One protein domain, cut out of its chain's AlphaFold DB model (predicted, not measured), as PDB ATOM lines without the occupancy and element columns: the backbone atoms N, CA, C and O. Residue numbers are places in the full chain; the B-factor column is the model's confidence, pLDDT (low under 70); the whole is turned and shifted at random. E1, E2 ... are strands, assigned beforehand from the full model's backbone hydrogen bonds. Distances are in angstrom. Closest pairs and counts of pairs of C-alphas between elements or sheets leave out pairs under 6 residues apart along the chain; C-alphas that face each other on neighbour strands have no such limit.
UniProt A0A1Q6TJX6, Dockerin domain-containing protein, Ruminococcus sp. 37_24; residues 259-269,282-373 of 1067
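Overview. This is residues 259 to 269 and 282 to 373 of the 1067 residues of the protein "Dockerin domain-containing protein" of Ruminococcus sp. 37_24 (UniProt A0A1Q6TJX6). The chain is wound in stacked turns, a small solenoid whose turns have a roughly triangular outline, with one parallel sheet along each of three sides. E3, E4 and E5 make one turn, E6, E7 and E8 the next, and E9, E10 and E11 a third; E1 and E2 lie at one end of the stack, and E12 begins a further turn at the other. The printed part has 103 residues with twelve named strands, E1 to E12 in order, and no named helix: the class is all strand. The sheets run E1, E3, E6, E9, E12, then E2, E4, E7, E10, and E5, E8, E11, each all parallel. The whole is compact, with a radius of gyration of the C-alphas of 12.3 A and spans of 37 by 32 by 25 A.

Along the chain. E1, residues 259 to 263, begins at C-alpha 259 (108.380, 115.735, 104.940), and E2 is residues 266 to 269. Beyond the cut come E3, 288 to 292, E4, 302 to 305, and E5, 309 to 314, 16.1 A long from C-alpha 309 (100.734, 133.042, 101.750). E6, 320 to 322, and E7, 327 to 329, precede E8, 333 to 338, 16.5 A long. E9 is 341 to 345, E10 349 to 351, and E11 356 to 360, 13.2 A long. E12, 363 to 367, ends at C-alpha 367 (123.136, 126.730, 99.089).

Arrangement. In the sheet of five, edge strand E1 is parallel to E3 at 13 degrees, with N 291 and O 261 2.8 A apart. E3 and E6 stand at 29 degrees, with N 321 to O 290 at 2.8 A; edge strand E12 is at 2 degrees to E9, with N 366 to O 343 at 2.9 A. In the second sheet, E2 and E4 stand at 3 degrees, with N 269 to O 304 at 2.8 A. In the third, E5 and E8 stand at 0 degrees, with N 310 to O 333 at 2.8 A. Between sheets, the closest C-alphas of E8 and E9 are those of Ala 336 and Ala 342, 5.2 A apart, and those of E7 and E9 are Val 327 and Ala 345, at 5.8 A. E4 and E5 are apart, as are E7 and E8.

Size, cuts and confidence. The C-alphas farthest apart are those of Asp 282 and Gly 353, 39.1 A. Residues 270 to 281 are not printed, and C-alphas 269 and 282 are 31.4 A apart across this cut. Of the links printed whole, E3 to E4 is short and the others are tight. The mean pLDDT of the printed part is 94.2, and no printed residue is under 70.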
ATOM      1  N   ALA A 259     108.684 114.323 105.159       95.88
ATOM      2  CA  ALA A 259     108.380 115.735 104.940       95.88
ATOM      3  C   ALA A 259     106.871 115.987 104.869       95.88
ATOM      4  O   ALA A 259     106.130 115.149 104.371       95.88
ATOM      5  N   ALA A 260     106.389 117.162 105.261       97.81
ATOM      6  CA  ALA A 260     104.957 117.440 105.159       97.81
ATOM      7  C   ALA A 260     104.479 117.475 103.691       97.81
ATOM      8  O   ALA A 260     103.544 116.772 103.315       97.81
ATOM      9  N   VAL A 261     105.145 118.244 102.830       98.50
ATOM     10  CA  VAL A 261     104.760 118.397 101.418       98.50
ATOM     11  C   VAL A 261     105.903 117.960 100.514       98.50
ATOM     12  O   VAL A 261     106.989 118.537 100.565       98.50
ATOM     13  N   LYS A 262     105.660 116.973  99.650       97.69
ATOM     14  CA  LYS A 262     106.654 116.390  98.747       97.69
ATOM     15  C   LYS A 262     106.147 116.371  97.309       97.69
ATOM     16  O   LYS A 262     105.159 115.723  96.987       97.69
ATOM     17  N   GLY A 263     106.890 117.024  96.427       97.38
ATOM     18  CA  GLY A 263     106.768 116.858  94.980       97.38
ATOM     19  C   GLY A 263     108.114 116.414  94.441       97.38
ATOM     20  O   GLY A 263     109.096 117.161  94.520       97.38
ATOM     21  N   LYS A 264     108.209 115.171  93.967       95.44
ATOM     22  CA  LYS A 264     109.498 114.582  93.589       95.44
ATOM     23  C   LYS A 264     110.163 115.402  92.486       95.44
ATOM     24  O   LYS A 264     111.314 115.802  92.667       95.44
ATOM     25  N   ASN A 265     109.447 115.684  91.397       96.06
ATOM     26  CA  ASN A 265     109.941 116.443  90.248       96.06
ATOM     27  C   ASN A 265     109.881 117.944  90.500       96.06
ATOM     28  O   ASN A 265     110.849 118.647  90.211       96.06
ATOM     29  N   SER A 266     108.790 118.437  91.079       97.50
ATOM     30  CA  SER A 266     108.704 119.827  91.501       97.50
ATOM     31  C   SER A 266     107.624 120.051  92.551       97.50
ATOM     32  O   SER A 266     106.655 119.299  92.640       97.50
ATOM     33  N   VAL A 267     107.787 121.117  93.336       98.56
ATOM     34  CA  VAL A 267     106.687 121.720  94.102       98.56
ATOM     35  C   VAL A 267     106.481 123.138  93.595       98.56
ATOM     36  O   VAL A 267     107.370 123.983  93.723       98.56
ATOM     37  N   VAL A 268     105.313 123.410  93.020       98.44
ATOM     38  CA  VAL A 268     104.947 124.725  92.485       98.44
ATOM     39  C   VAL A 268     103.759 125.282  93.257       98.44
ATOM     40  O   VAL A 268     102.703 124.664  93.303       98.44
ATOM     41  N   ILE A 269     103.913 126.468  93.843       98.44
ATOM     42  CA  ILE A 269     102.858 127.163  94.585       98.44
ATOM     43  C   ILE A 269     102.563 128.481  93.876       98.44
ATOM     44  O   ILE A 269     103.390 129.395  93.866       98.44
ATOM     45  N   ASP A 282     112.143 114.997 120.946       82.00
ATOM     46  CA  ASP A 282     112.770 115.665 122.093       82.00
ATOM     47  C   ASP A 282     114.211 116.154 121.823       82.00
ATOM     48  O   ASP A 282     114.832 116.768 122.695       82.00
ATOM     49  N   THR A 283     114.777 115.864 120.646       78.19
ATOM     50  CA  THR A 283     116.120 116.293 120.233       78.19
ATOM     51  C   THR A 283     116.106 117.396 119.174       78.19
ATOM     52  O   THR A 283     117.161 117.712 118.620       78.19
ATOM     53  N   ASP A 284     114.937 117.997 118.926       80.69
ATOM     54  CA  ASP A 284     114.699 118.966 117.852       80.69
ATOM     55  C   ASP A 284     115.030 118.381 116.463       80.69
ATOM     56  O   ASP A 284     115.476 119.096 115.563       80.69
ATOM     57  N   THR A 285     114.840 117.067 116.281       80.56
ATOM     58  CA  THR A 285     114.922 116.405 114.973       80.56
ATOM     59  C   THR A 285     113.535 116.005 114.496       80.56
ATOM     60  O   THR A 285     112.639 115.703 115.281       80.56
ATOM     61  N   GLY A 286     113.309 116.077 113.191       87.75
ATOM     62  CA  GLY A 286     111.984 115.869 112.628       87.75
ATOM     63  C   GLY A 286     111.967 116.096 111.129       87.75
ATOM     64  O   GLY A 286     113.008 116.324 110.510       87.75
ATOM     65  N   ALA A 287     110.775 116.003 110.558       93.00
ATOM     66  CA  ALA A 287     110.559 116.070 109.123       93.00
ATOM     67  C   ALA A 287     110.868 117.458 108.527       93.00
ATOM     68  O   ALA A 287     110.778 118.494 109.198       93.00
ATOM     69  N   ASP A 288     111.193 117.468 107.232       96.19
ATOM     70  CA  ASP A 288     111.269 118.697 106.438       96.19
ATOM     71  C   ASP A 288     109.841 119.247 106.177       96.19
ATOM     72  O   ASP A 288     108.854 118.513 106.142       96.19
ATOM     73  N   GLY A 289     109.693 120.553 105.967       98.00
ATOM     74  CA  GLY A 289     108.405 121.165 105.642       98.00
ATOM     75  C   GLY A 289     107.974 120.873 104.207       98.00
ATOM     76  O   GLY A 289     107.089 120.057 103.958       98.00
ATOM     77  N   ILE A 290     108.599 121.555 103.248       98.50
ATOM     78  CA  ILE A 290     108.355 121.380 101.812       98.50
ATOM     79  C   ILE A 290     109.626 120.856 101.155       98.50
ATOM     80  O   ILE A 290     110.684 121.477 101.274       98.50
ATOM     81  N   ILE A 291     109.516 119.755 100.414       97.50
ATOM     82  CA  ILE A 291     110.649 119.110  99.763       97.50
ATOM     83  C   ILE A 291     110.410 118.805  98.284       97.50
ATOM     84  O   ILE A 291     109.355 118.322  97.875       97.50
ATOM     85  N   SER A 292     111.465 118.995  97.493       96.75
ATOM     86  CA  SER A 292     111.627 118.338  96.198       96.75
ATOM     87  C   SER A 292     112.959 117.591  96.143       96.75
ATOM     88  O   SER A 292     113.974 118.061  96.672       96.75
ATOM     89  N   ASN A 293     112.957 116.377  95.581       91.50
ATOM     90  CA  ASN A 293     114.073 115.439  95.739       91.50
ATOM     91  C   ASN A 293     114.475 114.636  94.490       91.50
ATOM     92  O   ASN A 293     115.360 113.780  94.607       91.50
ATOM     93  N   ASN A 294     113.911 114.905  93.306       88.12
ATOM     94  CA  ASN A 294     114.378 114.267  92.077       88.12
ATOM     95  C   ASN A 294     115.809 114.717  91.757       88.12
ATOM     96  O   ASN A 294     116.078 115.893  91.546       88.12
ATOM     97  N   GLY A 295     116.732 113.753  91.739       72.19
ATOM     98  CA  GLY A 295     118.139 113.969  91.395       72.19
ATOM     99  C   GLY A 295     118.616 113.210  90.169       72.19
ATOM    100  O   GLY A 295     119.820 113.176  89.930       72.19
ATOM    101  N   ALA A 296     117.711 112.547  89.446       76.94
ATOM    102  CA  ALA A 296     118.039 111.806  88.233       76.94
ATOM    103  C   ALA A 296     118.083 112.724  87.003       76.94
ATOM    104  O   ALA A 296     118.894 112.496  86.107       76.94
ATOM    105  N   ASP A 297     117.252 113.772  86.986       78.88
ATOM    106  CA  ASP A 297     117.203 114.779  85.928       78.88
ATOM    107  C   ASP A 297     117.545 116.171  86.481       78.88
ATOM    108  O   ASP A 297     116.901 116.671  87.400       78.88
ATOM    109  N   SER A 298     118.552 116.814  85.889       80.12
ATOM    110  CA  SER A 298     119.006 118.158  86.256       80.12
ATOM    111  C   SER A 298     118.001 119.284  85.971       80.12
ATOM    112  O   SER A 298     118.204 120.391  86.468       80.12
ATOM    113  N   SER A 299     116.950 119.056  85.171       84.44
ATOM    114  CA  SER A 299     115.862 120.036  85.002       84.44
ATOM    115  C   SER A 299     114.736 119.910  86.031       84.44
ATOM    116  O   SER A 299     113.854 120.763  86.053       84.44
ATOM    117  N   LEU A 300     114.768 118.883  86.885       91.50
ATOM    118  CA  LEU A 300     113.750 118.606  87.903       91.50
ATOM    119  C   LEU A 300     114.327 118.806  89.314       91.50
ATOM    120  O   LEU A 300     115.461 119.252  89.483       91.50
ATOM    121  N   GLY A 301     113.533 118.514  90.339       94.38
ATOM    122  CA  GLY A 301     113.897 118.616  91.749       94.38
ATOM    123  C   GLY A 301     113.801 120.031  92.324       94.38
ATOM    124  O   GLY A 301     114.503 120.326  93.293       94.38
ATOM    125  N   TYR A 302     113.020 120.934  91.724       96.88
ATOM    126  CA  TYR A 302     112.963 122.347  92.118       96.88
ATOM    127  C   TYR A 302     111.704 122.704  92.917       96.88
ATOM    128  O   TYR A 302     110.670 122.044  92.833       96.88
ATOM    129  N   ILE A 303     111.782 123.804  93.667       98.56
ATOM    130  CA  ILE A 303     110.625 124.418  94.329       98.56
ATOM    131  C   ILE A 303     110.423 125.823  93.762       98.56
ATOM    132  O   ILE A 303     111.370 126.606  93.677       98.56
ATOM    133  N   SER A 304     109.194 126.155  93.370       98.19
ATOM    134  CA  SER A 304     108.835 127.472  92.843       98.19
ATOM    135  C   SER A 304     107.604 128.037  93.545       98.19
ATOM    136  O   SER A 304     106.559 127.398  93.576       98.19
ATOM    137  N   ILE A 305     107.716 129.248  94.084       98.50
ATOM    138  CA  ILE A 305     106.622 129.975  94.731       98.50
ATOM    139  C   ILE A 305     106.418 131.288  93.979       98.50
ATOM    140  O   ILE A 305     107.310 132.137  93.942       98.50
ATOM    141  N   THR A 306     105.256 131.458  93.354       97.00
ATOM    142  CA  THR A 306     104.944 132.650  92.551       97.00
ATOM    143  C   THR A 306     103.895 133.560  93.186       97.00
ATOM    144  O   THR A 306     103.707 134.674  92.700       97.00
ATOM    145  N   GLY A 307     103.214 133.116  94.247       91.56
ATOM    146  CA  GLY A 307     102.162 133.871  94.928       91.56
ATOM    147  C   GLY A 307     101.575 133.134  96.136       91.56
ATOM    148  O   GLY A 307     101.965 132.007  96.432       91.56
ATOM    149  N   GLY A 308     100.615 133.775  96.812       94.75
ATOM    150  CA  GLY A 308      99.944 133.241  98.005       94.75
ATOM    151  C   GLY A 308     100.661 133.551  99.320       94.75
ATOM    152  O   GLY A 308     101.659 134.269  99.341       94.75
ATOM    153  N   THR A 309     100.133 133.006 100.413       97.94
ATOM    154  CA  THR A 309     100.734 133.042 101.750       97.94
ATOM    155  C   THR A 309     101.214 131.637 102.095       97.94
ATOM    156  O   THR A 309     100.401 130.727 102.235       97.94
ATOM    157  N   VAL A 310     102.525 131.444 102.229       98.56
ATOM    158  CA  VAL A 310     103.152 130.148 102.522       98.56
ATOM    159  C   VAL A 310     103.847 130.233 103.873       98.56
ATOM    160  O   VAL A 310     104.894 130.858 103.999       98.56
ATOM    161  N   ASN A 311     103.273 129.602 104.892       98.31
ATOM    162  CA  ASN A 311     103.793 129.595 106.253       98.31
ATOM    163  C   ASN A 311     104.228 128.182 106.631       98.31
ATOM    164  O   ASN A 311     103.389 127.309 106.838       98.31
ATOM    165  N   VAL A 312     105.530 127.961 106.755       98.50
ATOM    166  CA  VAL A 312     106.109 126.657 107.076       98.50
ATOM    167  C   VAL A 312     106.844 126.736 108.404       98.50
ATOM    168  O   VAL A 312     107.767 127.528 108.562       98.50
ATOM    169  N   ASN A 313     106.441 125.896 109.352       97.00
ATOM    170  CA  ASN A 313     107.077 125.732 110.651       97.00
ATOM    171  C   ASN A 313     107.559 124.284 110.808       97.00
ATOM    172  O   ASN A 313     106.806 123.415 111.252       97.00
ATOM    173  N   ALA A 314     108.809 124.032 110.428       95.62
ATOM    174  CA  ALA A 314     109.479 122.747 110.566       95.62
ATOM    175  C   ALA A 314     110.252 122.700 111.893       95.62
ATOM    176  O   ALA A 314     111.358 123.232 112.007       95.62
ATOM    177  N   LYS A 315     109.669 122.074 112.923       88.50
ATOM    178  CA  LYS A 315     110.275 122.032 114.264       88.50
ATOM    179  C   LYS A 315     111.509 121.130 114.364       88.50
ATOM    180  O   LYS A 315     112.146 121.159 115.401       88.50
ATOM    181  N   GLY A 316     111.834 120.324 113.352       83.81
ATOM    182  CA  GLY A 316     112.979 119.408 113.432       83.81
ATOM    183  C   GLY A 316     113.789 119.216 112.147       83.81
ATOM    184  O   GLY A 316     114.863 118.617 112.190       83.81
ATOM    185  N   GLY A 317     113.312 119.746 111.018       92.81
ATOM    186  CA  GLY A 317     113.981 119.689 109.717       92.81
ATOM    187  C   GLY A 317     114.174 121.068 109.088       92.81
ATOM    188  O   GLY A 317     114.191 122.098 109.773       92.81
ATOM    189  N   ASP A 318     114.326 121.078 107.765       96.50
ATOM    190  CA  ASP A 318     114.367 122.286 106.942       96.50
ATOM    191  C   ASP A 318     112.946 122.737 106.604       96.50
ATOM    192  O   ASP A 318     112.080 121.909 106.329       96.50
ATOM    193  N   ALA A 319     112.670 124.041 106.573       98.06
ATOM    194  CA  ALA A 319     111.326 124.499 106.213       98.06
ATOM    195  C   ALA A 319     111.063 124.329 104.710       98.06
ATOM    196  O   ALA A 319     110.047 123.751 104.327       98.06
ATOM    197  N   ILE A 320     111.971 124.785 103.846       98.50
ATOM    198  CA  ILE A 320     111.853 124.616 102.390       98.50
ATOM    199  C   ILE A 320     113.161 124.057 101.845       98.50
ATOM    200  O   ILE A 320     114.217 124.651 102.055       98.50
ATOM    201  N   LYS A 321     113.093 122.943 101.112       97.44
ATOM    202  CA  LYS A 321     114.278 122.188 100.707       97.44
ATOM    203  C   LYS A 321     114.206 121.642  99.287       97.44
ATOM    204  O   LYS A 321     113.432 120.737  98.982       97.44
ATOM    205  N   SER A 322     115.110 122.100  98.430       96.81
ATOM    206  CA  SER A 322     115.428 121.403  97.183       96.81
ATOM    207  C   SER A 322     116.704 120.581  97.368       96.81
ATOM    208  O   SER A 322     117.808 121.124  97.397       96.81
ATOM    209  N   LYS A 323     116.572 119.248  97.431       93.38
ATOM    210  CA  LYS A 323     117.723 118.341  97.620       93.38
ATOM    211  C   LYS A 323     118.679 118.297  96.420       93.38
ATOM    212  O   LYS A 323     119.725 117.654  96.522       93.38
ATOM    213  N   LYS A 324     118.286 118.833  95.258       90.19
ATOM    214  CA  LYS A 324     118.970 118.570  93.977       90.19
ATOM    215  C   LYS A 324     119.064 119.755  93.025       90.19
ATOM    216  O   LYS A 324     119.939 119.732  92.165       90.19
ATOM    217  N   ASN A 325     118.211 120.766  93.167       94.31
ATOM    218  CA  ASN A 325     118.141 121.876  92.228       94.31
ATOM    219  C   ASN A 325     117.958 123.212  92.960       94.31
ATOM    220  O   ASN A 325     118.724 123.490  93.887       94.31
ATOM    221  N   TYR A 326     117.043 124.074  92.515       95.50
ATOM    222  CA  TYR A 326     116.871 125.430  93.032       95.50
ATOM    223  C   TYR A 326     115.574 125.615  93.828       95.50
ATOM    224  O   TYR A 326     114.600 124.872  93.673       95.50
ATOM    225  N   VAL A 327     115.554 126.679  94.633       98.44
ATOM    226  CA  VAL A 327     114.336 127.266  95.205       98.44
ATOM    227  C   VAL A 327     114.158 128.666  94.619       98.44
ATOM    228  O   VAL A 327     115.057 129.498  94.724       98.44
ATOM    229  N   SER A 328     113.010 128.941  93.998       98.06
ATOM    230  CA  SER A 328     112.695 130.247  93.405       98.06
ATOM    231  C   SER A 328     111.422 130.837  93.999       98.06
ATOM    232  O   SER A 328     110.364 130.223  93.905       98.06
ATOM    233  N   ILE A 329     111.500 132.061  94.520       98.56
ATOM    234  CA  ILE A 329     110.375 132.803  95.095       98.56
ATOM    235  C   ILE A 329     110.233 134.136  94.350       98.56
ATOM    236  O   ILE A 329     111.108 134.993  94.435       98.56
ATOM    237  N   SER A 330     109.151 134.312  93.591       97.19
ATOM    238  CA  SER A 330     108.929 135.506  92.755       97.19
ATOM    239  C   SER A 330     107.744 136.376  93.186       97.19
ATOM    240  O   SER A 330     107.540 137.462  92.638       97.19
ATOM    241  N   GLY A 331     106.932 135.904  94.133       93.00
ATOM    242  CA  GLY A 331     105.767 136.619  94.651       93.00
ATOM    243  C   GLY A 331     105.151 135.924  95.864       93.00
ATOM    244  O   GLY A 331     105.533 134.803  96.196       93.00
ATOM    245  N   GLY A 332     104.187 136.593  96.501       95.56
ATOM    246  CA  GLY A 332     103.540 136.122  97.729       95.56
ATOM    247  C   GLY A 332     104.339 136.423  98.999       95.56
ATOM    248  O   GLY A 332     105.426 137.001  98.938       95.56
ATOM    249  N   THR A 333     103.786 136.014 100.138       98.12
ATOM    250  CA  THR A 333     104.414 136.118 101.460       98.12
ATOM    251  C   THR A 333     104.831 134.726 101.921       98.12
ATOM    252  O   THR A 333     103.988 133.845 102.079       98.12
ATOM    253  N   VAL A 334     106.127 134.510 102.135       98.56
ATOM    254  CA  VAL A 334     106.707 133.221 102.525       98.56
ATOM    255  C   VAL A 334     107.365 133.346 103.891       98.56
ATOM    256  O   VAL A 334     108.373 134.030 104.032       98.56
ATOM    257  N   THR A 335     106.844 132.637 104.886       98.44
ATOM    258  CA  THR A 335     107.475 132.484 106.199       98.44
ATOM    259  C   THR A 335     108.021 131.072 106.326       98.44
ATOM    260  O   THR A 335     107.260 130.110 106.341       98.44
ATOM    261  N   ALA A 336     109.337 130.937 106.439       98.31
ATOM    262  CA  ALA A 336     110.033 129.667 106.585       98.31
ATOM    263  C   ALA A 336     110.741 129.629 107.943       98.31
ATOM    264  O   ALA A 336     111.754 130.296 108.149       98.31
ATOM    265  N   LYS A 337     110.192 128.857 108.882       96.31
ATOM    266  CA  LYS A 337     110.702 128.676 110.242       96.31
ATOM    267  C   LYS A 337     111.201 127.248 110.422       96.31
ATOM    268  O   LYS A 337     110.425 126.313 110.263       96.31
ATOM    269  N   ALA A 338     112.471 127.087 110.777       94.50
ATOM    270  CA  ALA A 338     113.126 125.780 110.839       94.50
ATOM    271  C   ALA A 338     114.090 125.655 112.026       94.50
ATOM    272  O   ALA A 338     114.760 126.630 112.377       94.50
ATOM    273  N   GLU A 339     114.212 124.479 112.648       89.50
ATOM    274  CA  GLU A 339     115.339 124.179 113.561       89.50
ATOM    275  C   GLU A 339     116.660 123.918 112.819       89.50
ATOM    276  O   GLU A 339     117.729 124.126 113.398       89.50
ATOM    277  N   ASN A 340     116.614 123.587 111.521       92.75
ATOM    278  CA  ASN A 340     117.796 123.496 110.662       92.75
ATOM    279  C   ASN A 340     117.886 124.666 109.659       92.75
ATOM    280  O   ASN A 340     118.135 125.798 110.095       92.75
ATOM    281  N   ASP A 341     117.723 124.427 108.352       96.06
ATOM    282  CA  ASP A 341     117.742 125.460 107.315       96.06
ATOM    283  C   ASP A 341     116.341 126.043 107.086       96.06
ATOM    284  O   ASP A 341     115.381 125.311 106.847       96.06
ATOM    285  N   ALA A 342     116.194 127.371 107.113       97.62
ATOM    286  CA  ALA A 342     114.918 127.983 106.732       97.62
ATOM    287  C   ALA A 342     114.614 127.705 105.252       97.62
ATOM    288  O   ALA A 342     113.538 127.220 104.906       97.62
ATOM    289  N   ILE A 343     115.580 127.984 104.376       98.38
ATOM    290  CA  ILE A 343     115.487 127.672 102.951       98.38
ATOM    291  C   ILE A 343     116.813 127.068 102.504       98.38
ATOM    292  O   ILE A 343     117.859 127.712 102.603       98.38
ATOM    293  N   GLN A 344     116.758 125.851 101.974       97.25
ATOM    294  CA  GLN A 344     117.901 125.127 101.439       97.25
ATOM    295  C   GLN A 344     117.686 124.774  99.966       97.25
ATOM    296  O   GLN A 344     116.629 124.284  99.566       97.25
ATOM    297  N   ALA A 345     118.719 124.991  99.158       96.81
ATOM    298  CA  ALA A 345     118.782 124.505  97.786       96.81
ATOM    299  C   ALA A 345     120.161 123.910  97.493       96.81
ATOM    300  O   ALA A 345     121.173 124.406  97.981       96.81
ATOM    301  N   GLU A 346     120.233 122.860  96.680       94.12
ATOM    302  CA  GLU A 346     121.526 122.316  96.244       94.12
ATOM    303  C   GLU A 346     122.262 123.294  95.317       94.12
ATOM    304  O   GLU A 346     123.477 123.443  95.407       94.12
ATOM    305  N   THR A 347     121.521 123.982  94.445       93.75
ATOM    306  CA  THR A 347     122.070 124.952  93.489       93.75
ATOM    307  C   THR A 347     121.820 126.380  93.976       93.75
ATOM    308  O   THR A 347     122.526 126.849  94.859       93.75
ATOM    309  N   SER A 348     120.817 127.088  93.463       94.12
ATOM    310  CA  SER A 348     120.547 128.489  93.799       94.12
ATOM    311  C   SER A 348     119.275 128.673  94.623       94.12
ATOM    312  O   SER A 348     118.282 127.967  94.440       94.12
ATOM    313  N   ILE A 349     119.278 129.704  95.468       98.06
ATOM    314  CA  ILE A 349     118.056 130.290  96.032       98.06
ATOM    315  C   ILE A 349     117.860 131.634  95.344       98.06
ATOM    316  O   ILE A 349     118.736 132.488  95.448       98.06
ATOM    317  N   SER A 350     116.732 131.842  94.666       97.38
ATOM    318  CA  SER A 350     116.436 133.114  94.005       97.38
ATOM    319  C   SER A 350     115.179 133.765  94.565       97.38
ATOM    320  O   SER A 350     114.111 133.152  94.533       97.38
ATOM    321  N   VAL A 351     115.286 135.020  95.001       97.88
ATOM    322  CA  VAL A 351     114.145 135.861  95.389       97.88
ATOM    323  C   VAL A 351     114.055 137.055  94.442       97.88
ATOM    324  O   VAL A 351     115.042 137.759  94.212       97.88
ATOM    325  N   ASN A 352     112.895 137.254  93.822       94.81
ATOM    326  CA  ASN A 352     112.672 138.325  92.854       94.81
ATOM    327  C   ASN A 352     111.215 138.819  92.863       94.81
ATOM    328  O   ASN A 352     110.401 138.396  93.682       94.81
ATOM    329  N   GLY A 353     110.891 139.745  91.956       92.81
ATOM    330  CA  GLY A 353     109.532 140.263  91.809       92.81
ATOM    331  C   GLY A 353     109.075 141.041  93.042       92.81
ATOM    332  O   GLY A 353     109.778 141.941  93.495       92.81
ATOM    333  N   SER A 354     107.888 140.710  93.552       92.50
ATOM    334  CA  SER A 354     107.264 141.357  94.716       92.50
ATOM    335  C   SER A 354     107.159 140.418  95.923       92.50
ATOM    336  O   SER A 354     106.219 140.533  96.702       92.50
ATOM    337  N   ALA A 355     108.049 139.429  96.027       96.50
ATOM    338  CA  ALA A 355     108.040 138.471  97.126       96.50
ATOM    339  C   ALA A 355     108.367 139.135  98.473       96.50
ATOM    340  O   ALA A 355     109.256 139.982  98.551       96.50
ATOM    341  N   GLU A 356     107.706 138.687  99.536       97.56
ATOM    342  CA  GLU A 356     108.067 138.979 100.923       97.56
ATOM    343  C   GLU A 356     108.502 137.679 101.596       97.56
ATOM    344  O   GLU A 356     107.709 136.748 101.709       97.56
ATOM    345  N   VAL A 357     109.765 137.578 102.013       98.31
ATOM    346  CA  VAL A 357     110.335 136.335 102.549       98.31
ATOM    347  C   VAL A 357     110.872 136.549 103.957       98.31
ATOM    348  O   VAL A 357     111.749 137.381 104.180       98.31
ATOM    349  N   TYR A 358     110.394 135.737 104.891       98.19
ATOM    350  CA  TYR A 358     110.794 135.695 106.291       98.19
ATOM    351  C   TYR A 358     111.434 134.331 106.587       98.19
ATOM    352  O   TYR A 358     110.738 133.337 106.773       98.19
ATOM    353  N   ALA A 359     112.765 134.259 106.588       98.19
ATOM    354  CA  ALA A 359     113.528 133.015 106.687       98.19
ATOM    355  C   ALA A 359     114.246 132.901 108.045       98.19
ATOM    356  O   ALA A 359     115.328 133.457 108.255       98.19
ATOM    357  N   TYR A 360     113.659 132.147 108.970       97.25
ATOM    358  CA  TYR A 360     114.113 132.003 110.354       97.25
ATOM    359  C   TYR A 360     114.610 130.582 110.616       97.25
ATOM    360  O   TYR A 360     113.821 129.663 110.832       97.25
ATOM    361  N   GLY A 361     115.926 130.388 110.629       94.25
ATOM    362  CA  GLY A 361     116.515 129.059 110.793       94.25
ATOM    363  C   GLY A 361     117.769 129.076 111.650       94.25
ATOM    364  O   GLY A 361     118.356 130.130 111.898       94.25
ATOM    365  N   LYS A 362     118.233 127.909 112.105       92.19
ATOM    366  CA  LYS A 362     119.579 127.812 112.694       92.19
ATOM    367  C   LYS A 362     120.612 128.258 111.668       92.19
ATOM    368  O   LYS A 362     121.467 129.083 111.983       92.19
ATOM    369  N   ARG A 363     120.453 127.789 110.437       93.56
ATOM    370  CA  ARG A 363     120.982 128.387 109.212       93.56
ATOM    371  C   ARG A 363     119.781 128.935 108.445       93.56
ATOM    372  O   ARG A 363     118.721 128.326 108.459       93.56
ATOM    373  N   SER A 364     119.874 130.127 107.873       95.50
ATOM    374  CA  SER A 364     118.707 130.717 107.207       95.50
ATOM    375  C   SER A 364     118.654 130.297 105.738       95.50
ATOM    376  O   SER A 364     118.005 129.306 105.416       95.50
ATOM    377  N   LEU A 365     119.373 131.004 104.864       96.94
ATOM    378  CA  LEU A 365     119.454 130.717 103.433       96.94
ATOM    379  C   LEU A 365     120.728 129.913 103.145       96.94
ATOM    380  O   LEU A 365     121.832 130.436 103.320       96.94
ATOM    381  N   THR A 366     120.579 128.667 102.694       96.62
ATOM    382  CA  THR A 366     121.694 127.725 102.515       96.62
ATOM    383  C   THR A 366     121.731 127.169 101.092       96.62
ATOM    384  O   THR A 366     120.755 126.602 100.606       96.62
ATOM    385  N   THR A 367     122.883 127.287 100.429       96.44
ATOM    386  CA  THR A 367     123.136 126.730  99.089       96.44
ATOM    387  C   THR A 367     124.290 125.729  99.093       96.44
ATOM    388  O   THR A 367     125.094 125.710 100.029       96.44
ATOM    389  N   GLY A 368     124.385 124.895  98.053       91.31
ATOM    390  CA  GLY A 368     125.552 124.044  97.826       91.31
ATOM    391  C   GLY A 368     126.828 124.846  97.541       91.31
ATOM    392  O   GLY A 368     126.805 126.041  97.230       91.31
ATOM    393  N   GLU A 369     127.978 124.182  97.645       89.19
ATOM    394  CA  GLU A 369     129.280 124.818  97.425       89.19
ATOM    395  C   GLU A 369     129.411 125.353  95.986       89.19
ATOM    396  O   GLU A 369     129.172 124.638  95.015       89.19
ATOM    397  N   GLY A 370     129.817 126.621  95.844       88.88
ATOM    398  CA  GLY A 370     130.017 127.273  94.543       88.88
ATOM    399  C   GLY A 370     128.777 127.937  93.935       88.88
ATOM    400  O   GLY A 370     128.898 128.541  92.867       88.88
ATOM    401  N   TYR A 371     127.625 127.878  94.604       94.75
ATOM    402  CA  TYR A 371     126.394 128.548  94.177       94.75
ATOM    403  C   TYR A 371     126.070 129.788  95.018       94.75
ATOM    404  O   TYR A 371     126.773 130.098  95.978       94.75
ATOM    405  N   THR A 372     125.033 130.533  94.626       92.69
ATOM    406  CA  THR A 372     124.681 131.837  95.200       92.69
ATOM    407  C   THR A 372     123.240 131.910  95.690       92.69
ATOM    408  O   THR A 372     122.348 131.195  95.226       92.69
ATOM    409  N   VAL A 373     123.032 132.807  96.653       97.25
ATOM    410  CA  VAL A 373     121.719 133.348  97.002       97.25
ATOM    411  C   VAL A 373     121.516 134.629  96.188       97.25
ATOM    412  O   VAL A 373     122.237 135.613  96.373       97.25
TER     413      VAL A 373